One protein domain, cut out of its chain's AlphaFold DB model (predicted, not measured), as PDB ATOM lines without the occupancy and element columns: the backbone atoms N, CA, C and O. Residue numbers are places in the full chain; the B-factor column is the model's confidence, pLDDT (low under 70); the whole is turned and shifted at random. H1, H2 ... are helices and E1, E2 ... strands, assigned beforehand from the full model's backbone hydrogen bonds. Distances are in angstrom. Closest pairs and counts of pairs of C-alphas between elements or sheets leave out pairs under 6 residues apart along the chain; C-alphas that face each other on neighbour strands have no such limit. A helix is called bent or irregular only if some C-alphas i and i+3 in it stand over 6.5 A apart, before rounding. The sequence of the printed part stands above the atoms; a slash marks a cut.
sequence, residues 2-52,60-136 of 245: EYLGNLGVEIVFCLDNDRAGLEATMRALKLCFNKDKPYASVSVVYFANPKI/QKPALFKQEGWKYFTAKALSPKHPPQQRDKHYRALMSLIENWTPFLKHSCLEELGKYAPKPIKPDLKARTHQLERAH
ATOM      1  N   GLU A   2     -27.171  13.215  53.819       63.47
ATOM      2  CA  GLU A   2     -25.879  12.539  53.587       63.47
ATOM      3  C   GLU A   2     -25.877  11.057  54.007       63.47
ATOM      4  O   GLU A   2     -25.528  10.199  53.207       63.47
ATOM      5  N   TYR A   3     -26.423  10.734  55.185       69.12
ATOM      6  CA  TYR A   3     -26.605   9.344  55.631       69.12
ATOM      7  C   TYR A   3     -27.450   8.489  54.661       69.12
ATOM      8  O   TYR A   3     -27.063   7.380  54.312       69.12
ATOM      9  N   LEU A   4     -28.575   9.021  54.164       68.50
ATOM     10  CA  LEU A   4     -29.447   8.328  53.200       68.50
ATOM     11  C   LEU A   4     -28.798   8.219  51.806       68.50
ATOM     12  O   LEU A   4     -29.034   7.249  51.091       68.50
ATOM     13  N   GLY A   5     -27.950   9.192  51.451       64.94
ATOM     14  CA  GLY A   5     -27.044   9.174  50.298       64.94
ATOM     15  C   GLY A   5     -26.136   7.956  50.290       64.94
ATOM     16  O   GLY A   5     -26.119   7.206  49.315       64.94
ATOM     17  N   ASN A   6     -25.443   7.741  51.405       64.94
ATOM     18  CA  ASN A   6     -24.455   6.673  51.547       64.94
ATOM     19  C   ASN A   6     -25.099   5.280  51.571       64.94
ATOM     20  O   ASN A   6     -24.504   4.319  51.095       64.94
ATOM     21  N   LEU A   7     -26.333   5.171  52.077       68.94
ATOM     22  CA  LEU A   7     -27.093   3.918  52.043       68.94
ATOM     23  C   LEU A   7     -27.597   3.550  50.637       68.94
ATOM     24  O   LEU A   7     -28.076   2.436  50.445       68.94
ATOM     25  N   GLY A   8     -27.539   4.468  49.663       68.19
ATOM     26  CA  GLY A   8     -28.022   4.215  48.301       68.19
ATOM     27  C   GLY A   8     -29.527   3.933  48.218       68.19
ATOM     28  O   GLY A   8     -29.989   3.345  47.243       68.19
ATOM     29  N   VAL A   9     -30.295   4.327  49.238       79.12
ATOM     30  CA  VAL A   9     -31.742   4.084  49.297       79.12
ATOM     31  C   VAL A   9     -32.507   5.079  48.424       79.12
ATOM     32  O   VAL A   9     -31.940   6.028  47.881       79.12
ATOM     33  N   GLU A  10     -33.805   4.856  48.269       85.88
ATOM     34  CA  GLU A  10     -34.737   5.827  47.703       85.88
ATOM     35  C   GLU A  10     -35.606   6.396  48.830       85.88
ATOM     36  O   GLU A  10     -36.136   5.643  49.648       85.88
ATOM     37  N   ILE A  11     -35.795   7.718  48.861       90.31
ATOM     38  CA  ILE A  11     -36.757   8.350  49.772       90.31
ATOM     39  C   ILE A  11     -38.092   8.500  49.052       90.31
ATOM     40  O   ILE A  11     -38.186   9.176  48.026       90.31
ATOM     41  N   VAL A  12     -39.143   7.914  49.616       93.81
ATOM     42  CA  VAL A  12     -40.496   7.991  49.064       93.81
ATOM     43  C   VAL A  12     -41.363   8.874  49.958       93.81
ATOM     44  O   VAL A  12     -41.692   8.503  51.081       93.81
ATOM     45  N   PHE A  13     -41.745  10.049  49.459       94.81
ATOM     46  CA  PHE A  13     -42.656  10.960  50.147       94.81
ATOM     47  C   PHE A  13     -44.107  10.549  49.904       94.81
ATOM     48  O   PHE A  13     -44.559  10.530  48.763       94.81
ATOM     49  N   CYS A  14     -44.840  10.268  50.978       92.19
ATOM     50  CA  CYS A  14     -46.278  10.009  50.963       92.19
ATOM     51  C   CYS A  14     -46.937  10.955  51.970       92.19
ATOM     52  O   CYS A  14     -47.050  10.630  53.149       92.19
ATOM     53  N   LEU A  15     -47.276  12.160  51.515       91.19
ATOM     54  CA  LEU A  15     -47.915  13.198  52.329       91.19
ATOM     55  C   LEU A  15     -49.370  13.390  51.897       91.19
ATOM     56  O   LEU A  15     -49.776  12.910  50.836       91.19
ATOM     57  N   ASP A  16     -50.130  14.115  52.713       89.12
ATOM     58  CA  ASP A  16     -51.533  14.420  52.453       89.12
ATOM     59  C   ASP A  16     -51.745  15.035  51.060       89.12
ATOM     60  O   ASP A  16     -50.962  15.846  50.556       89.12
ATOM     61  N   ASN A  17     -52.859  14.675  50.435       87.75
ATOM     62  CA  ASN A  17     -53.270  15.137  49.113       87.75
ATOM     63  C   ASN A  17     -54.087  16.438  49.172       87.75
ATOM     64  O   ASN A  17     -54.920  16.716  48.309       87.75
ATOM     65  N   ASP A  18     -53.871  17.237  50.214       88.88
ATOM     66  CA  ASP A  18     -54.413  18.580  50.325       88.88
ATOM     67  C   ASP A  18     -53.362  19.636  49.942       88.88
ATOM     68  O   ASP A  18     -52.249  19.347  49.487       88.88
ATOM     69  N   ARG A  19     -53.727  20.910  50.091       88.94
ATOM     70  CA  ARG A  19     -52.810  22.012  49.794       88.94
ATOM     71  C   ARG A  19     -51.585  22.004  50.713       88.94
ATOM     72  O   ARG A  19     -50.487  22.284  50.235       88.94
ATOM     73  N   ALA A  20     -51.762  21.702  51.997       91.75
ATOM     74  CA  ALA A  20     -50.678  21.721  52.971       91.75
ATOM     75  C   ALA A  20     -49.676  20.590  52.699       91.75
ATOM     76  O   ALA A  20     -48.471  20.840  52.656       91.75
ATOM     77  N   GLY A  21     -50.162  19.383  52.417       92.00
ATOM     78  CA  GLY A  21     -49.341  18.239  52.041       92.00
ATOM     79  C   GLY A  21     -48.641  18.433  50.697       92.00
ATOM     80  O   GLY A  21     -47.460  18.096  50.571       92.00
ATOM     81  N   LEU A  22     -49.273  19.099  49.722       91.44
ATOM     82  CA  LEU A  22     -48.596  19.498  48.482       91.44
ATOM     83  C   LEU A  22     -47.460  20.500  48.746       91.44
ATOM     84  O   LEU A  22     -46.352  20.320  48.236       91.44
ATOM     85  N   GLU A  23     -47.696  21.539  49.550       93.06
ATOM     86  CA  GLU A  23     -46.654  22.506  49.921       93.06
ATOM     87  C   GLU A  23     -45.513  21.843  50.708       93.06
ATOM     88  O   GLU A  23     -44.341  22.110  50.431       93.06
ATOM     89  N   ALA A  24     -45.835  20.942  51.637       95.62
ATOM     90  CA  ALA A  24     -44.862  20.162  52.394       95.62
ATOM     91  C   ALA A  24     -44.038  19.243  51.481       95.62
ATOM     92  O   ALA A  24     -42.812  19.226  51.586       95.62
ATOM     93  N   THR A  25     -44.676  18.577  50.513       95.69
ATOM     94  CA  THR A  25     -43.997  17.746  49.503       95.69
ATOM     95  C   THR A  25     -43.007  18.582  48.698       95.69
ATOM     96  O   THR A  25     -41.848  18.204  48.543       95.69
ATOM     97  N   MET A  26     -43.425  19.759  48.224       94.62
ATOM     98  CA  MET A  26     -42.552  20.652  47.456       94.62
ATOM     99  C   MET A  26     -41.363  21.155  48.286       94.62
ATOM    100  O   MET A  26     -40.251  21.248  47.766       94.62
ATOM    101  N   ARG A  27     -41.567  21.458  49.576       94.19
ATOM    102  CA  ARG A  27     -40.480  21.844  50.492       94.19
ATOM    103  C   ARG A  27     -39.519  20.683  50.743       94.19
ATOM    104  O   ARG A  27     -38.311  20.889  50.659       94.19
ATOM    105  N   ALA A  28     -40.035  19.481  50.984       94.44
ATOM    106  CA  ALA A  28     -39.227  18.284  51.202       94.44
ATOM    107  C   ALA A  28     -38.365  17.952  49.974       94.44
ATOM    108  O   ALA A  28     -37.154  17.776  50.099       94.44
ATOM    109  N   LEU A  29     -38.951  17.987  48.774       94.69
ATOM    110  CA  LEU A  29     -38.214  17.812  47.519       94.69
ATOM    111  C   LEU A  29     -37.140  18.889  47.333       94.69
ATOM    112  O   LEU A  29     -36.003  18.570  46.999       94.69
ATOM    113  N   LYS A  30     -37.457  20.158  47.620       92.31
ATOM    114  CA  LYS A  30     -36.478  21.250  47.551       92.31
ATOM    115  C   LYS A  30     -35.290  21.037  48.501       92.31
ATOM    116  O   LYS A  30     -34.171  21.374  48.130       92.31
ATOM    117  N   LEU A  31     -35.517  20.484  49.695       91.44
ATOM    118  CA  LEU A  31     -34.443  20.129  50.635       91.44
ATOM    119  C   LEU A  31     -33.572  18.979  50.111       91.44
ATOM    120  O   LEU A  31     -32.367  18.969  50.355       91.44
ATOM    121  N   CYS A  32     -34.162  18.030  49.380       90.75
ATOM    122  CA  CYS A  32     -33.420  16.931  48.764       90.75
ATOM    123  C   CYS A  32     -32.551  17.419  47.602       90.75
ATOM    124  O   CYS A  32     -31.381  17.059  47.494       90.75
ATOM    125  N   PHE A  33     -33.102  18.290  46.762       90.75
ATOM    126  CA  PHE A  33     -32.442  18.849  45.587       90.75
ATOM    127  C   PHE A  33     -31.506  20.022  45.912       90.75
ATOM    128  O   PHE A  33     -31.474  21.014  45.189       90.75
ATOM    129  N   ASN A  34     -30.750  19.946  47.005       85.25
ATOM    130  CA  ASN A  34     -29.784  20.980  47.370       85.25
ATOM    131  C   ASN A  34     -28.809  21.289  46.198       85.25
ATOM    132  O   ASN A  34     -28.425  20.390  45.446       85.25
ATOM    133  N   LYS A  35     -28.424  22.566  46.038       82.56
ATOM    134  CA  LYS A  35     -27.534  23.046  44.964       82.56
ATOM    135  C   LYS A  35     -26.155  22.370  44.981       82.56
ATOM    136  O   LYS A  35     -25.627  22.060  43.917       82.56
ATOM    137  N   ASP A  36     -25.602  22.126  46.166       80.56
ATOM    138  CA  ASP A  36     -24.223  21.665  46.350       80.56
ATOM    139  C   ASP A  36     -24.126  20.136  46.418       80.56
ATOM    140  O   ASP A  36     -23.230  19.534  45.832       80.56
ATOM    141  N   LYS A  37     -25.071  19.492  47.115       79.50
ATOM    142  CA  LYS A  37     -25.128  18.029  47.281       79.50
ATOM    143  C   LYS A  37     -26.545  17.507  47.016       79.50
ATOM    144  O   LYS A  37     -27.312  17.311  47.963       79.50
ATOM    145  N   PRO A  38     -26.927  17.290  45.746       86.25
ATOM    146  CA  PRO A  38     -28.282  16.878  45.411       86.25
ATOM    147  C   PRO A  38     -28.535  15.403  45.688       86.25
ATOM    148  O   PRO A  38     -27.858  14.518  45.165       86.25
ATOM    149  N   TYR A  39     -29.606  15.124  46.418       85.69
ATOM    150  CA  TYR A  39     -30.137  13.782  46.568       85.69
ATOM    151  C   TYR A  39     -31.395  13.634  45.715       85.69
ATOM    152  O   TYR A  39     -32.483  14.055  46.099       85.69
ATOM    153  N   ALA A  40     -31.226  13.055  44.529       84.81
ATOM    154  CA  ALA A  40     -32.308  12.884  43.560       84.81
ATOM    155  C   ALA A  40     -32.833  11.440  43.449       84.81
ATOM    156  O   ALA A  40     -33.695  11.160  42.626       84.81
ATOM    157  N   SER A  41     -32.407  10.546  44.353       85.69
ATOM    158  CA  SER A  41     -33.079   9.257  44.592       85.69
ATOM    159  C   SER A  41     -34.332   9.476  45.454       85.69
ATOM    160  O   SER A  41     -34.412   9.064  46.612       85.69
ATOM    161  N   VAL A  42     -35.283  10.243  44.922       91.19
ATOM    162  CA  VAL A  42     -36.523  10.614  45.609       91.19
ATOM    163  C   VAL A  42     -37.725  10.329  44.724       91.19
ATOM    164  O   VAL A  42     -37.694  10.567  43.518       91.19
ATOM    165  N   SER A  43     -38.818   9.894  45.334       94.12
ATOM    166  CA  SER A  43     -40.111   9.729  44.675       94.12
ATOM    167  C   SER A  43     -41.231  10.305  45.524       94.12
ATOM    168  O   SER A  43     -41.115  10.437  46.740       94.12
ATOM    169  N   VAL A  44     -42.344  10.620  44.876       95.88
ATOM    170  CA  VAL A  44     -43.595  11.010  45.523       95.88
ATOM    171  C   VAL A  44     -44.640   9.948  45.228       95.88
ATOM    172  O   VAL A  44     -44.846   9.572  44.072       95.88
ATOM    173  N   VAL A  45     -45.303   9.481  46.277       94.50
ATOM    174  CA  VAL A  45     -46.499   8.650  46.201       94.50
ATOM    175  C   VAL A  45     -47.702   9.508  46.557       94.50
ATOM    176  O   VAL A  45     -47.689  10.227  47.552       94.50
ATOM    177  N   TYR A  46     -48.733   9.450  45.723       91.69
ATOM    178  CA  TYR A  46     -49.970  10.199  45.922       91.69
ATOM    179  C   TYR A  46     -51.182   9.374  45.488       91.69
ATOM    180  O   TYR A  46     -51.082   8.454  44.670       91.69
ATOM    181  N   PHE A  47     -52.345   9.704  46.047       90.12
ATOM    182  CA  PHE A  47     -53.595   9.015  45.749       90.12
ATOM    183  C   PHE A  47     -54.044   9.258  44.310       90.12
ATOM    184  O   PHE A  47     -54.042  10.388  43.820       90.12
ATOM    185  N   ALA A  48     -54.494   8.193  43.644       87.94
ATOM    186  CA  ALA A  48     -55.117   8.298  42.329       87.94
ATOM    187  C   ALA A  48     -56.428   9.095  42.387       87.94
ATOM    188  O   ALA A  48     -56.745   9.854  41.472       87.94
ATOM    189  N   ASN A  49     -57.177   8.935  43.480       86.75
ATOM    190  CA  ASN A  49     -58.394   9.689  43.724       86.75
ATOM    191  C   ASN A  49     -58.060  11.015  44.434       86.75
ATOM    192  O   ASN A  49     -57.645  10.983  45.594       86.75
ATOM    193  N   PRO A  50     -58.300  12.182  43.803       83.62
ATOM    194  CA  PRO A  50     -58.008  13.484  44.401       83.62
ATOM    195  C   PRO A  50     -58.889  13.822  45.612       83.62
ATOM    196  O   PRO A  50     -58.604  14.787  46.310       83.62
ATOM    197  N   LYS A  51     -59.970  13.066  45.853       86.31
ATOM    198  CA  LYS A  51     -60.864  13.265  47.004       86.31
ATOM    199  C   LYS A  51     -60.352  12.609  48.287       86.31
ATOM    200  O   LYS A  51     -60.832  12.960  49.357       86.31
ATOM    201  N   ILE A  52     -59.430  11.654  48.180       86.00
ATOM    202  CA  ILE A  52     -58.823  11.012  49.347       86.00
ATOM    203  C   ILE A  52     -57.713  11.929  49.839       86.00
ATOM    204  O   ILE A  52     -56.763  12.193  49.096       86.00
ATOM    205  N   GLN A  60     -60.493   0.815  52.454       86.94
ATOM    206  CA  GLN A  60     -59.909  -0.242  51.631       86.94
ATOM    207  C   GLN A  60     -58.587   0.240  51.037       86.94
ATOM    208  O   GLN A  60     -58.329   1.443  50.991       86.94
ATOM    209  N   LYS A  61     -57.759  -0.695  50.550       86.81
ATOM    210  CA  LYS A  61     -56.465  -0.376  49.936       86.81
ATOM    211  C   LYS A  61     -56.654   0.625  48.781       86.81
ATOM    212  O   LYS A  61     -57.264   0.268  47.772       86.81
ATOM    213  N   PRO A  62     -56.127   1.853  48.896       87.31
ATOM    214  CA  PRO A  62     -56.319   2.869  47.877       87.31
ATOM    215  C   PRO A  62     -55.427   2.605  46.664       87.31
ATOM    216  O   PRO A  62     -54.331   2.051  46.772       87.31
ATOM    217  N   ALA A  63     -55.876   3.066  45.498       90.88
ATOM    218  CA  ALA A  63     -55.024   3.158  44.323       90.88
ATOM    219  C   ALA A  63     -54.035   4.322  44.494       90.88
ATOM    220  O   ALA A  63     -54.437   5.471  44.708       90.88
ATOM    221  N   LEU A  64     -52.742   4.017  44.389       92.00
ATOM    222  CA  LEU A  64     -51.639   4.961  44.558       92.00
ATOM    223  C   LEU A  64     -50.822   5.048  43.268       92.00
ATOM    224  O   LEU A  64     -50.595   4.038  42.601       92.00
ATOM    225  N   PHE A  65     -50.336   6.243  42.952       92.31
ATOM    226  CA  PHE A  65     -49.346   6.456  41.902       92.31
ATOM    227  C   PHE A  65     -48.002   6.809  42.521       92.31
ATOM    228  O   PHE A  65     -47.945   7.580  43.475       92.31
ATOM    229  N   LYS A  66     -46.921   6.273  41.948       94.38
ATOM    230  CA  LYS A  66     -45.543   6.661  42.261       94.38
ATOM    231  C   LYS A  66     -44.982   7.471  41.100       94.38
ATOM    232  O   LYS A  66     -45.060   7.044  39.948       94.38
ATOM    233  N   GLN A  67     -44.399   8.621  41.403       92.81
ATOM    234  CA  GLN A  67     -43.744   9.484  40.432       92.81
ATOM    235  C   GLN A  67     -42.358   9.875  40.939       92.81
ATOM    236  O   GLN A  67     -42.195  10.202  42.109       92.81
ATOM    237  N   GLU A  68     -41.370   9.869  40.045       92.56
ATOM    238  CA  GLU A  68     -40.017  10.345  40.348       92.56
ATOM    239  C   GLU A  68     -40.055  11.817  40.802       92.56
ATOM    240  O   GLU A  68     -40.845  12.628  40.298       92.56
ATOM    241  N   GLY A  69     -39.254  12.150  41.811       93.75
ATOM    242  CA  GLY A  69     -39.371  13.403  42.545       93.75
ATOM    243  C   GLY A  69     -39.039  14.636  41.712       93.75
ATOM    244  O   GLY A  69     -39.751  15.632  41.829       93.75
ATOM    245  N   TRP A  70     -38.019  14.600  40.849       93.62
ATOM    246  CA  TRP A  70     -37.676  15.723  39.972       93.62
ATOM    247  C   TRP A  70     -38.786  15.967  38.951       93.62
ATOM    248  O   TRP A  70     -39.230  17.104  38.752       93.62
ATOM    249  N   LYS A  71     -39.322  14.899  38.364       93.88
ATOM    250  CA  LYS A  71     -40.484  14.944  37.477       93.88
ATOM    251  C   LYS A  71     -41.710  15.533  38.174       93.88
ATOM    252  O   LYS A  71     -42.390  16.383  37.601       93.88
ATOM    253  N   TYR A  72     -42.001  15.115  39.405       94.88
ATOM    254  CA  TYR A  72     -43.095  15.688  40.195       94.88
ATOM    255  C   TYR A  72     -42.852  17.179  40.480       94.88
ATOM    256  O   TYR A  72     -43.718  18.019  40.227       94.88
ATOM    257  N   PHE A  73     -41.652  17.519  40.951       95.06
ATOM    258  CA  PHE A  73     -41.258  18.872  41.334       95.06
ATOM    259  C   PHE A  73     -41.351  19.856  40.166       95.06
ATOM    260  O   PHE A  73     -41.975  20.911  40.286       95.06
ATOM    261  N   THR A  74     -40.799  19.489  39.009       94.31
ATOM    262  CA  THR A  74     -40.823  20.315  37.793       94.31
ATOM    263  C   THR A  74     -42.232  20.472  37.228       94.31
ATOM    264  O   THR A  74     -42.630  21.594  36.904       94.31
ATOM    265  N   ALA A  75     -43.024  19.394  37.184       94.12
ATOM    266  CA  ALA A  75     -44.410  19.442  36.724       94.12
ATOM    267  C   ALA A  75     -45.279  20.374  37.584       94.12
ATOM    268  O   ALA A  75     -46.085  21.142  37.051       94.12
ATOM    269  N   LYS A  76     -45.114  20.340  38.914       93.69
ATOM    270  CA  LYS A  76     -45.838  21.241  39.822       93.69
ATOM    271  C   LYS A  76     -45.342  22.678  39.695       93.69
ATOM    272  O   LYS A  76     -46.161  23.576  39.524       93.69
ATOM    273  N   ALA A  77     -44.028  22.894  39.702       93.00
ATOM    274  CA  ALA A  77     -43.431  24.225  39.623       93.00
ATOM    275  C   ALA A  77     -43.781  24.965  38.317       93.00
ATOM    276  O   ALA A  77     -44.051  26.167  38.341       93.00
ATOM    277  N   LEU A  78     -43.830  24.261  37.183       93.94
ATOM    278  CA  LEU A  78     -44.129  24.843  35.866       93.94
ATOM    279  C   LEU A  78     -45.598  24.684  35.439       93.94
ATOM    280  O   LEU A  78     -45.947  24.978  34.294       93.94
ATOM    281  N   SER A  79     -46.470  24.257  36.358       92.19
ATOM    282  CA  SER A  79     -47.892  24.025  36.101       92.19
ATOM    283  C   SER A  79     -48.576  25.242  35.453       92.19
ATOM    284  O   SER A  79     -48.404  26.363  35.937       92.19
ATOM    285  N   PRO A  80     -49.431  25.053  34.427       90.31
ATOM    286  CA  PRO A  80     -50.236  26.126  33.834       90.31
ATOM    287  C   PRO A  80     -51.176  26.837  34.817       90.31
ATOM    288  O   PRO A  80     -51.650  27.925  34.507       90.31
ATOM    289  N   LYS A  81     -51.431  26.247  35.995       91.12
ATOM    290  CA  LYS A  81     -52.205  26.877  37.077       91.12
ATOM    291  C   LYS A  81     -51.489  28.086  37.690       91.12
ATOM    292  O   LYS A  81     -52.139  28.914  38.320       91.12
ATOM    293  N   HIS A  82     -50.169  28.181  37.536       90.75
ATOM    294  CA  HIS A  82     -49.396  29.327  38.001       90.75
ATOM    295  C   HIS A  82     -49.396  30.460  36.962       90.75
ATOM    296  O   HIS A  82     -49.217  30.194  35.766       90.75
ATOM    297  N   PRO A  83     -49.494  31.731  37.396       92.75
ATOM    298  CA  PRO A  83     -49.320  32.878  36.513       92.75
ATOM    299  C   PRO A  83     -47.963  32.855  35.782       92.75
ATOM    300  O   PRO A  83     -46.979  32.342  36.327       92.75
ATOM    301  N   PRO A  84     -47.854  33.444  34.573       90.56
ATOM    302  CA  PRO A  84     -46.605  33.484  33.806       90.56
ATOM    303  C   PRO A  84     -45.385  33.967  34.601       90.56
ATOM    304  O   PRO A  84     -44.348  33.314  34.566       90.56
ATOM    305  N   GLN A  85     -45.534  35.042  35.380       91.06
ATOM    306  CA  GLN A  85     -44.464  35.612  36.210       91.06
ATOM    307  C   GLN A  85     -43.965  34.626  37.280       91.06
ATOM    308  O   GLN A  85     -42.766  34.505  37.522       91.06
ATOM    309  N   GLN A  86     -44.881  33.874  37.901       92.56
ATOM    310  CA  GLN A  86     -44.526  32.882  38.912       92.56
ATOM    311  C   GLN A  86     -43.808  31.682  38.285       92.56
ATOM    312  O   GLN A  86     -42.818  31.206  38.838       92.56
ATOM    313  N   ARG A  87     -44.253  31.229  37.106       91.88
ATOM    314  CA  ARG A  87     -43.576  30.154  36.363       91.88
ATOM    315  C   ARG A  87     -42.170  30.551  35.937       91.88
ATOM    316  O   ARG A  87     -41.273  29.722  36.026       91.88
ATOM    317  N   ASP A  88     -41.964  31.800  35.529       91.50
ATOM    318  CA  ASP A  88     -40.631  32.312  35.203       91.50
ATOM    319  C   ASP A  88     -39.715  32.333  36.442       91.50
ATOM    320  O   ASP A  88     -38.597  31.821  36.405       91.50
ATOM    321  N   LYS A  89     -40.223  32.797  37.593       93.12
ATOM    322  CA  LYS A  89     -39.495  32.716  38.871       93.12
ATOM    323  C   LYS A  89     -39.137  31.272  39.240       93.12
ATOM    324  O   LYS A  89     -38.008  31.002  39.648       93.12
ATOM    325  N   HIS A  90     -40.081  30.343  39.092       93.88
ATOM    326  CA  HIS A  90     -39.849  28.922  39.348       93.88
ATOM    327  C   HIS A  90     -38.823  28.326  38.382       93.88
ATOM    328  O   HIS A  90     -37.935  27.600  38.821       93.88
ATOM    329  N   TYR A  91     -38.892  28.668  37.094       93.50
ATOM    330  CA  TYR A  91     -37.916  28.246  36.095       93.50
ATOM    331  C   TYR A  91     -36.500  28.690  36.474       93.50
ATOM    332  O   TYR A  91     -35.605  27.854  36.568       93.50
ATOM    333  N   ARG A  92     -36.302  29.974  36.792       93.00
ATOM    334  CA  ARG A  92     -34.991  30.490  37.223       93.00
ATOM    335  C   ARG A  92     -34.476  29.782  38.477       93.00
ATOM    336  O   ARG A  92     -33.293  29.460  38.550       93.00
ATOM    337  N   ALA A  93     -35.356  29.495  39.437       93.19
ATOM    338  CA  ALA A  93     -34.992  28.752  40.641       93.19
ATOM    339  C   ALA A  93     -34.558  27.307  40.330       93.19
ATOM    340  O   ALA A  93     -33.551  26.852  40.865       93.19
ATOM    341  N   LEU A  94     -35.273  26.609  39.440       94.19
ATOM    342  CA  LEU A  94     -34.909  25.263  38.977       94.19
ATOM    343  C   LEU A  94     -33.557  25.270  38.259       94.19
ATOM    344  O   LEU A  94     -32.714  24.419  38.528       94.19
ATOM    345  N   MET A  95     -33.326  26.261  37.398       93.31
ATOM    346  CA  MET A  95     -32.063  26.417  36.673       93.31
ATOM    347  C   MET A  95     -30.880  26.698  37.604       93.31
ATOM    348  O   MET A  95     -29.814  26.115  37.423       93.31
ATOM    349  N   SER A  96     -31.071  27.558  38.607       92.88
ATOM    350  CA  SER A  96     -30.045  27.859  39.612       92.88
ATOM    351  C   SER A  96     -29.696  26.637  40.460       92.88
ATOM    352  O   SER A  96     -28.539  26.425  40.818       92.88
ATOM    353  N   LEU A  97     -30.693  25.811  40.757       92.12
ATOM    354  CA  LEU A  97     -30.536  24.620  41.573       92.12
ATOM    355  C   LEU A  97     -29.694  23.549  40.862       92.12
ATOM    356  O   LEU A  97     -28.816  22.974  41.493       92.12
ATOM    357  N   ILE A  98     -29.878  23.347  39.553       92.56
ATOM    358  CA  ILE A  98     -29.115  22.348  38.778       92.56
ATOM    359  C   ILE A  98     -27.758  22.854  38.263       92.56
ATOM    360  O   ILE A  98     -27.083  22.162  37.499       92.56
ATOM    361  N   GLU A  99     -27.368  24.082  38.603       89.25
ATOM    362  CA  GLU A  99     -26.212  24.761  38.016       89.25
ATOM    363  C   GLU A  99     -24.903  23.992  38.239       89.25
ATOM    364  O   GLU A  99     -24.179  23.748  37.270       89.25
ATOM    365  N   ASN A 100     -24.674  23.544  39.476       86.00
ATOM    366  CA  ASN A 100     -23.441  22.889  39.931       86.00
ATOM    367  C   ASN A 100     -23.551  21.358  40.001       86.00
ATOM    368  O   ASN A 100     -22.666  20.685  40.520       86.00
ATOM    369  N   TRP A 101     -24.652  20.795  39.509       88.31
ATOM    370  CA  TRP A 101     -24.870  19.353  39.545       88.31
ATOM    371  C   TRP A 101     -23.965  18.620  38.558       88.31
ATOM    372  O   TRP A 101     -23.510  19.189  37.562       88.31
ATOM    373  N   THR A 102     -23.742  17.325  38.808       85.38
ATOM    374  CA  THR A 102     -22.930  16.488  37.918       85.38
ATOM    375  C   THR A 102     -23.486  16.525  36.487       85.38
ATOM    376  O   THR A 102     -24.708  16.592  36.308       85.38
ATOM    377  N   PRO A 103     -22.634  16.449  35.446       89.19
ATOM    378  CA  PRO A 103     -23.090  16.556  34.059       89.19
ATOM    379  C   PRO A 103     -24.227  15.586  33.701       89.19
ATOM    380  O   PRO A 103     -25.175  15.974  33.018       89.19
ATOM    381  N   PHE A 104     -24.179  14.347  34.207       87.25
ATOM    382  CA  PHE A 104     -25.228  13.345  33.984       87.25
ATOM    383  C   PHE A 104     -26.559  13.729  34.624       87.25
ATOM    384  O   PHE A 104     -27.594  13.676  33.955       87.25
ATOM    385  N   LEU A 105     -26.533  14.142  35.894       87.25
ATOM    386  CA  LEU A 105     -27.740  14.556  36.594       87.25
ATOM    387  C   LEU A 105     -28.342  15.801  35.945       87.25
ATOM    388  O   LEU A 105     -29.520  15.817  35.597       87.25
ATOM    389  N   LYS A 106     -27.511  16.818  35.709       91.88
ATOM    390  CA  LYS A 106     -27.921  18.070  35.074       91.88
ATOM    391  C   LYS A 106     -28.567  17.823  33.712       91.88
ATOM    392  O   LYS A 106     -29.629  18.376  33.442       91.88
ATOM    393  N   HIS A 107     -27.984  16.953  32.883       91.88
ATOM    394  CA  HIS A 107     -28.567  16.587  31.591       91.88
ATOM    395  C   HIS A 107     -29.938  15.927  31.745       91.88
ATOM    396  O   HIS A 107     -30.882  16.333  31.074       91.88
ATOM    397  N   SER A 108     -30.066  14.947  32.646       89.69
ATOM    398  CA  SER A 108     -31.344  14.269  32.910       89.69
ATOM    399  C   SER A 108     -32.419  15.256  33.371       89.69
ATOM    400  O   SER A 108     -33.565  15.212  32.924       89.69
ATOM    401  N   CYS A 109     -32.041  16.199  34.231       92.19
ATOM    402  CA  CYS A 109     -32.950  17.211  34.744       92.19
ATOM    403  C   CYS A 109     -33.383  18.219  33.678       92.19
ATOM    404  O   CYS A 109     -34.557  18.590  33.656       92.19
ATOM    405  N   LEU A 110     -32.474  18.632  32.788       93.81
ATOM    406  CA  LEU A 110     -32.782  19.493  31.642       93.81
ATOM    407  C   LEU A 110     -33.733  18.811  30.650       93.81
ATOM    408  O   LEU A 110     -34.665  19.450  30.157       93.81
ATOM    409  N   GLU A 111     -33.536  17.518  30.383       90.75
ATOM    410  CA  GLU A 111     -34.438  16.728  29.536       90.75
ATOM    411  C   GLU A 111     -35.851  16.664  30.122       90.75
ATOM    412  O   GLU A 111     -36.830  16.876  29.401       90.75
ATOM    413  N   GLU A 112     -35.970  16.430  31.431       91.00
ATOM    414  CA  GLU A 112     -37.273  16.394  32.102       91.00
ATOM    415  C   GLU A 112     -37.929  17.782  32.152       91.00
ATOM    416  O   GLU A 112     -39.112  17.917  31.834       91.00
ATOM    417  N   LEU A 113     -37.158  18.836  32.448       92.62
ATOM    418  CA  LEU A 113     -37.632  20.225  32.397       92.62
ATOM    419  C   LEU A 113     -38.219  20.568  31.024       92.62
ATOM    420  O   LEU A 113     -39.284  21.184  30.946       92.62
ATOM    421  N   GLY A 114     -37.571  20.130  29.941       90.81
ATOM    422  CA  GLY A 114     -38.019  20.368  28.566       90.81
ATOM    423  C   GLY A 114     -39.425  19.839  28.254       90.81
ATOM    424  O   GLY A 114     -40.112  20.406  27.395       90.81
ATOM    425  N   LYS A 115     -39.888  18.805  28.972       90.50
ATOM    426  CA  LYS A 115     -41.236  18.228  28.813       90.50
ATOM    427  C   LYS A 115     -42.327  19.144  29.371       90.50
ATOM    428  O   LYS A 115     -43.402  19.232  28.781       90.50
ATOM    429  N   TYR A 116     -42.037  19.859  30.458       88.62
ATOM    430  CA  TYR A 116     -42.990  20.735  31.159       88.62
ATOM    431  C   TYR A 116     -42.817  22.225  30.832       88.62
ATOM    432  O   TYR A 116     -43.683  23.043  31.138       88.62
ATOM    433  N   ALA A 117     -41.707  22.583  30.195       87.00
ATOM    434  CA  ALA A 117     -41.347  23.949  29.859       87.00
ATOM    435  C   ALA A 117     -42.370  24.653  28.936       87.00
ATOM    436  O   ALA A 117     -42.694  24.136  27.858       87.00
ATOM    437  N   PRO A 118     -42.831  25.873  29.286       85.44
ATOM    438  CA  PRO A 118     -43.602  26.724  28.381       85.44
ATOM    439  C   PRO A 118     -42.871  27.019  27.062       85.44
ATOM    440  O   PRO A 118     -41.647  27.128  27.028       85.44
ATOM    441  N   LYS A 119     -43.625  27.217  25.968       87.19
ATOM    442  CA  LYS A 119     -43.066  27.484  24.623       87.19
ATOM    443  C   LYS A 119     -41.964  28.566  24.598       87.19
ATOM    444  O   LYS A 119     -40.947  28.296  23.965       87.19
ATOM    445  N   PRO A 120     -42.097  29.718  25.291       86.44
ATOM    446  CA  PRO A 120     -41.090  30.781  25.231       86.44
ATOM    447  C   PRO A 120     -39.719  30.401  25.801       86.44
ATOM    448  O   PRO A 120     -38.714  30.925  25.341       86.44
ATOM    449  N   ILE A 121     -39.656  29.481  26.772       87.19
ATOM    450  CA  ILE A 121     -38.394  29.100  27.435       87.19
ATOM    451  C   ILE A 121     -37.719  27.878  26.795       87.19
ATOM    452  O   ILE A 121     -36.564  27.578  27.088       87.19
ATOM    453  N   LYS A 122     -38.413  27.160  25.900       89.00
ATOM    454  CA  LYS A 122     -37.853  25.981  25.219       89.00
ATOM    455  C   LYS A 122     -36.566  26.277  24.430       89.00
ATOM    456  O   LYS A 122     -35.691  25.414  24.456       89.00
ATOM    457  N   PRO A 123     -36.412  27.425  23.738       91.69
ATOM    458  CA  PRO A 123     -35.159  27.760  23.061       91.69
ATOM    459  C   PRO A 123     -33.969  27.897  24.021       91.69
ATOM    460  O   PRO A 123     -32.921  27.321  23.746       91.69
ATOM    461  N   ASP A 124     -34.143  28.577  25.162       90.94
ATOM    462  CA  ASP A 124     -33.095  28.721  26.190       90.94
ATOM    463  C   ASP A 124     -32.705  27.358  26.775       90.94
ATOM    464  O   ASP A 124     -31.523  27.016  26.819       90.94
ATOM    465  N   LEU A 125     -33.692  26.521  27.120       92.38
ATOM    466  CA  LEU A 125     -33.434  25.153  27.577       92.38
ATOM    467  C   LEU A 125     -32.642  24.346  26.546       92.38
ATOM    468  O   LEU A 125     -31.635  23.739  26.898       92.38
ATOM    469  N   LYS A 126     -33.048  24.372  25.271       91.50
ATOM    470  CA  LYS A 126     -32.318  23.680  24.198       91.50
ATOM    471  C   LYS A 126     -30.885  24.189  24.067       91.50
ATOM    472  O   LYS A 126     -29.975  23.375  23.949       91.50
ATOM    473  N   ALA A 127     -30.675  25.504  24.109       92.75
ATOM    474  CA  ALA A 127     -29.343  26.096  24.028       92.75
ATOM    475  C   ALA A 127     -28.443  25.619  25.178       92.75
ATOM    476  O   ALA A 127     -27.306  25.213  24.941       92.75
ATOM    477  N   ARG A 128     -28.970  25.577  26.406       92.12
ATOM    478  CA  ARG A 128     -28.241  25.099  27.592       92.12
ATOM    479  C   ARG A 128     -27.951  23.606  27.547       92.12
ATOM    480  O   ARG A 128     -26.838  23.200  27.871       92.12
ATOM    481  N   THR A 129     -28.915  22.792  27.117       92.38
ATOM    482  CA  THR A 129     -28.689  21.355  26.921       92.38
ATOM    483  C   THR A 129     -27.607  21.132  25.867       92.38
ATOM    484  O   THR A 129     -26.656  20.400  26.121       92.38
ATOM    485  N   HIS A 130     -27.659  21.837  24.734       92.25
ATOM    486  CA  HIS A 130     -26.617  21.757  23.709       92.25
ATOM    487  C   HIS A 130     -25.251  22.247  24.190       92.25
ATOM    488  O   HIS A 130     -24.237  21.655  23.831       92.25
ATOM    489  N   GLN A 131     -25.193  23.300  25.005       93.00
ATOM    490  CA  GLN A 131     -23.942  23.761  25.604       93.00
ATOM    491  C   GLN A 131     -23.338  22.682  26.511       93.00
ATOM    492  O   GLN A 131     -22.144  22.401  26.412       93.00
ATOM    493  N   LEU A 132     -24.163  22.043  27.346       91.94
ATOM    494  CA  LEU A 132     -23.731  20.953  28.218       91.94
ATOM    495  C   LEU A 132     -23.239  19.742  27.409       91.94
ATOM    496  O   LEU A 132     -22.199  19.172  27.723       91.94
ATOM    497  N   GLU A 133     -23.952  19.379  26.345       91.75
ATOM    498  CA  GLU A 133     -23.565  18.302  25.426       91.75
ATOM    499  C   GLU A 133     -22.270  18.611  24.668       91.75
ATOM    500  O   GLU A 133     -21.461  17.713  24.455       91.75
ATOM    501  N   ARG A 134     -22.042  19.870  24.273       90.25
ATOM    502  CA  ARG A 134     -20.787  20.296  23.632       90.25
ATOM    503  C   ARG A 134     -19.609  20.233  24.596       90.25
ATOM    504  O   ARG A 134     -18.543  19.771  24.207       90.25
ATOM    505  N   ALA A 135     -19.808  20.666  25.841       89.06
ATOM    506  CA  ALA A 135     -18.794  20.567  26.888       89.06
ATOM    507  C   ALA A 135     -18.507  19.105  27.277       89.06
ATOM    508  O   ALA A 135     -17.381  18.760  27.626       89.06
ATOM    509  N   HIS A 136     -19.517  18.234  27.181       88.25
ATOM    510  CA  HIS A 136     -19.416  16.822  27.539       88.25
ATOM    511  C   HIS A 136     -20.056  15.912  26.472       88.25
ATOM    512  O   HIS A 136     -21.141  15.361  26.692       88.25
TER     513      HIS A 136
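This is residues 2 to 52 and 60 to 136 of the 245 residues of the protein "DNA primase Dna G" of Helicobacter bizzozeronii CCUG 35545 (UniProt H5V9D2). A small three-stranded sheet lies at one end of a flat body, H2 covers one face of it along the strands, and H3 stands up from that same face in the middle of the body. Beyond H3 come H4 and H5, near each other, and H6 packs on H5 as a helical hairpin at the far end; H1 lies off to one side and touches no helix. The printed part has 128 residues, mostly helix, in the order H1 E1 H2 E2 E3 H3 H4 H5 H6, and its mixed sheet runs E1 E2 E3. It is compact, with a radius of gyration of the C-alphas of 15.5 A, and spans 52 by 39 by 20 A.

Start at H1, residues 2 to 6, which is not on the sheet. Next come E1, residues 11 to 13, H2, residues 19 to 32, and E2, residues 42 to 47, a strand-helix-strand unit, two parallel neighbour strands with a helix between, whose crossover is right-handed. Between E1 and E2, look for N 13 and O 43 at 2.8 A. H2 is on the sheet at a height of 10.2 A, over E1 and E2; its closest C-alphas to E1 are Thr 25 and Phe 13, 6.9 A. E3, residues 64 to 68, is antiparallel to E2, with N 44 and O 67 at 2.8 A. H3, residues 69 to 77, is the hub: it stands up from the sheet at 62 degrees, on the same face as H2, and these make two layers, helices on one face of a sheet. With its residues 26 to 29 alone, H2 touches H3, closest at the C-alphas of Met 26 and Phe 73, 6.5 A, at a steep tilt of 53 degrees, opposite ways. H4, residues 84 to 97, forms a helical hairpin with H3, closest at the C-alphas of His 90 and Ala 77, 5.9 A. H5, residues 103 to 116, touches H3 at the C-alphas of Tyr 116 and Ala 75, their closest, 5.9 A. H6, residues 119 to 135, touches H5 at a shallow tilt of 17 degrees, opposite ways, with the C-alphas of Leu 110 and Thr 129 closest at 6.5 A. Every O i to N i+4 pair is within hydrogen-bond range in H1, H2, H3 and H4, against 8 of 10 in H5 and 11 of 13 in H6.

Find C-alpha 2 at (-25.879, 12.539, 53.587), where H1 begins. H2 runs 20.1 A, E2 17.1 A, H4 19.9 A and H5 20.5 A. H6 runs 25.3 A to C-alpha 135 at (-18.794, 20.567, 26.888); it is irregular, with C-alphas 120 and 123 7.0 A apart.

The C-alphas of Gln 60 and Arg 134, the two farthest apart, are 52.3 A apart. Residues 53 to 59 are not printed, and C-alphas 52 and 60 stand 11.5 A apart across this cut, in the link from E2 to E3. Of the links that are printed whole, none is long. Confidence is low at residues 2 to 8, with pLDDT under 70; the mean of the printed part is 89.3.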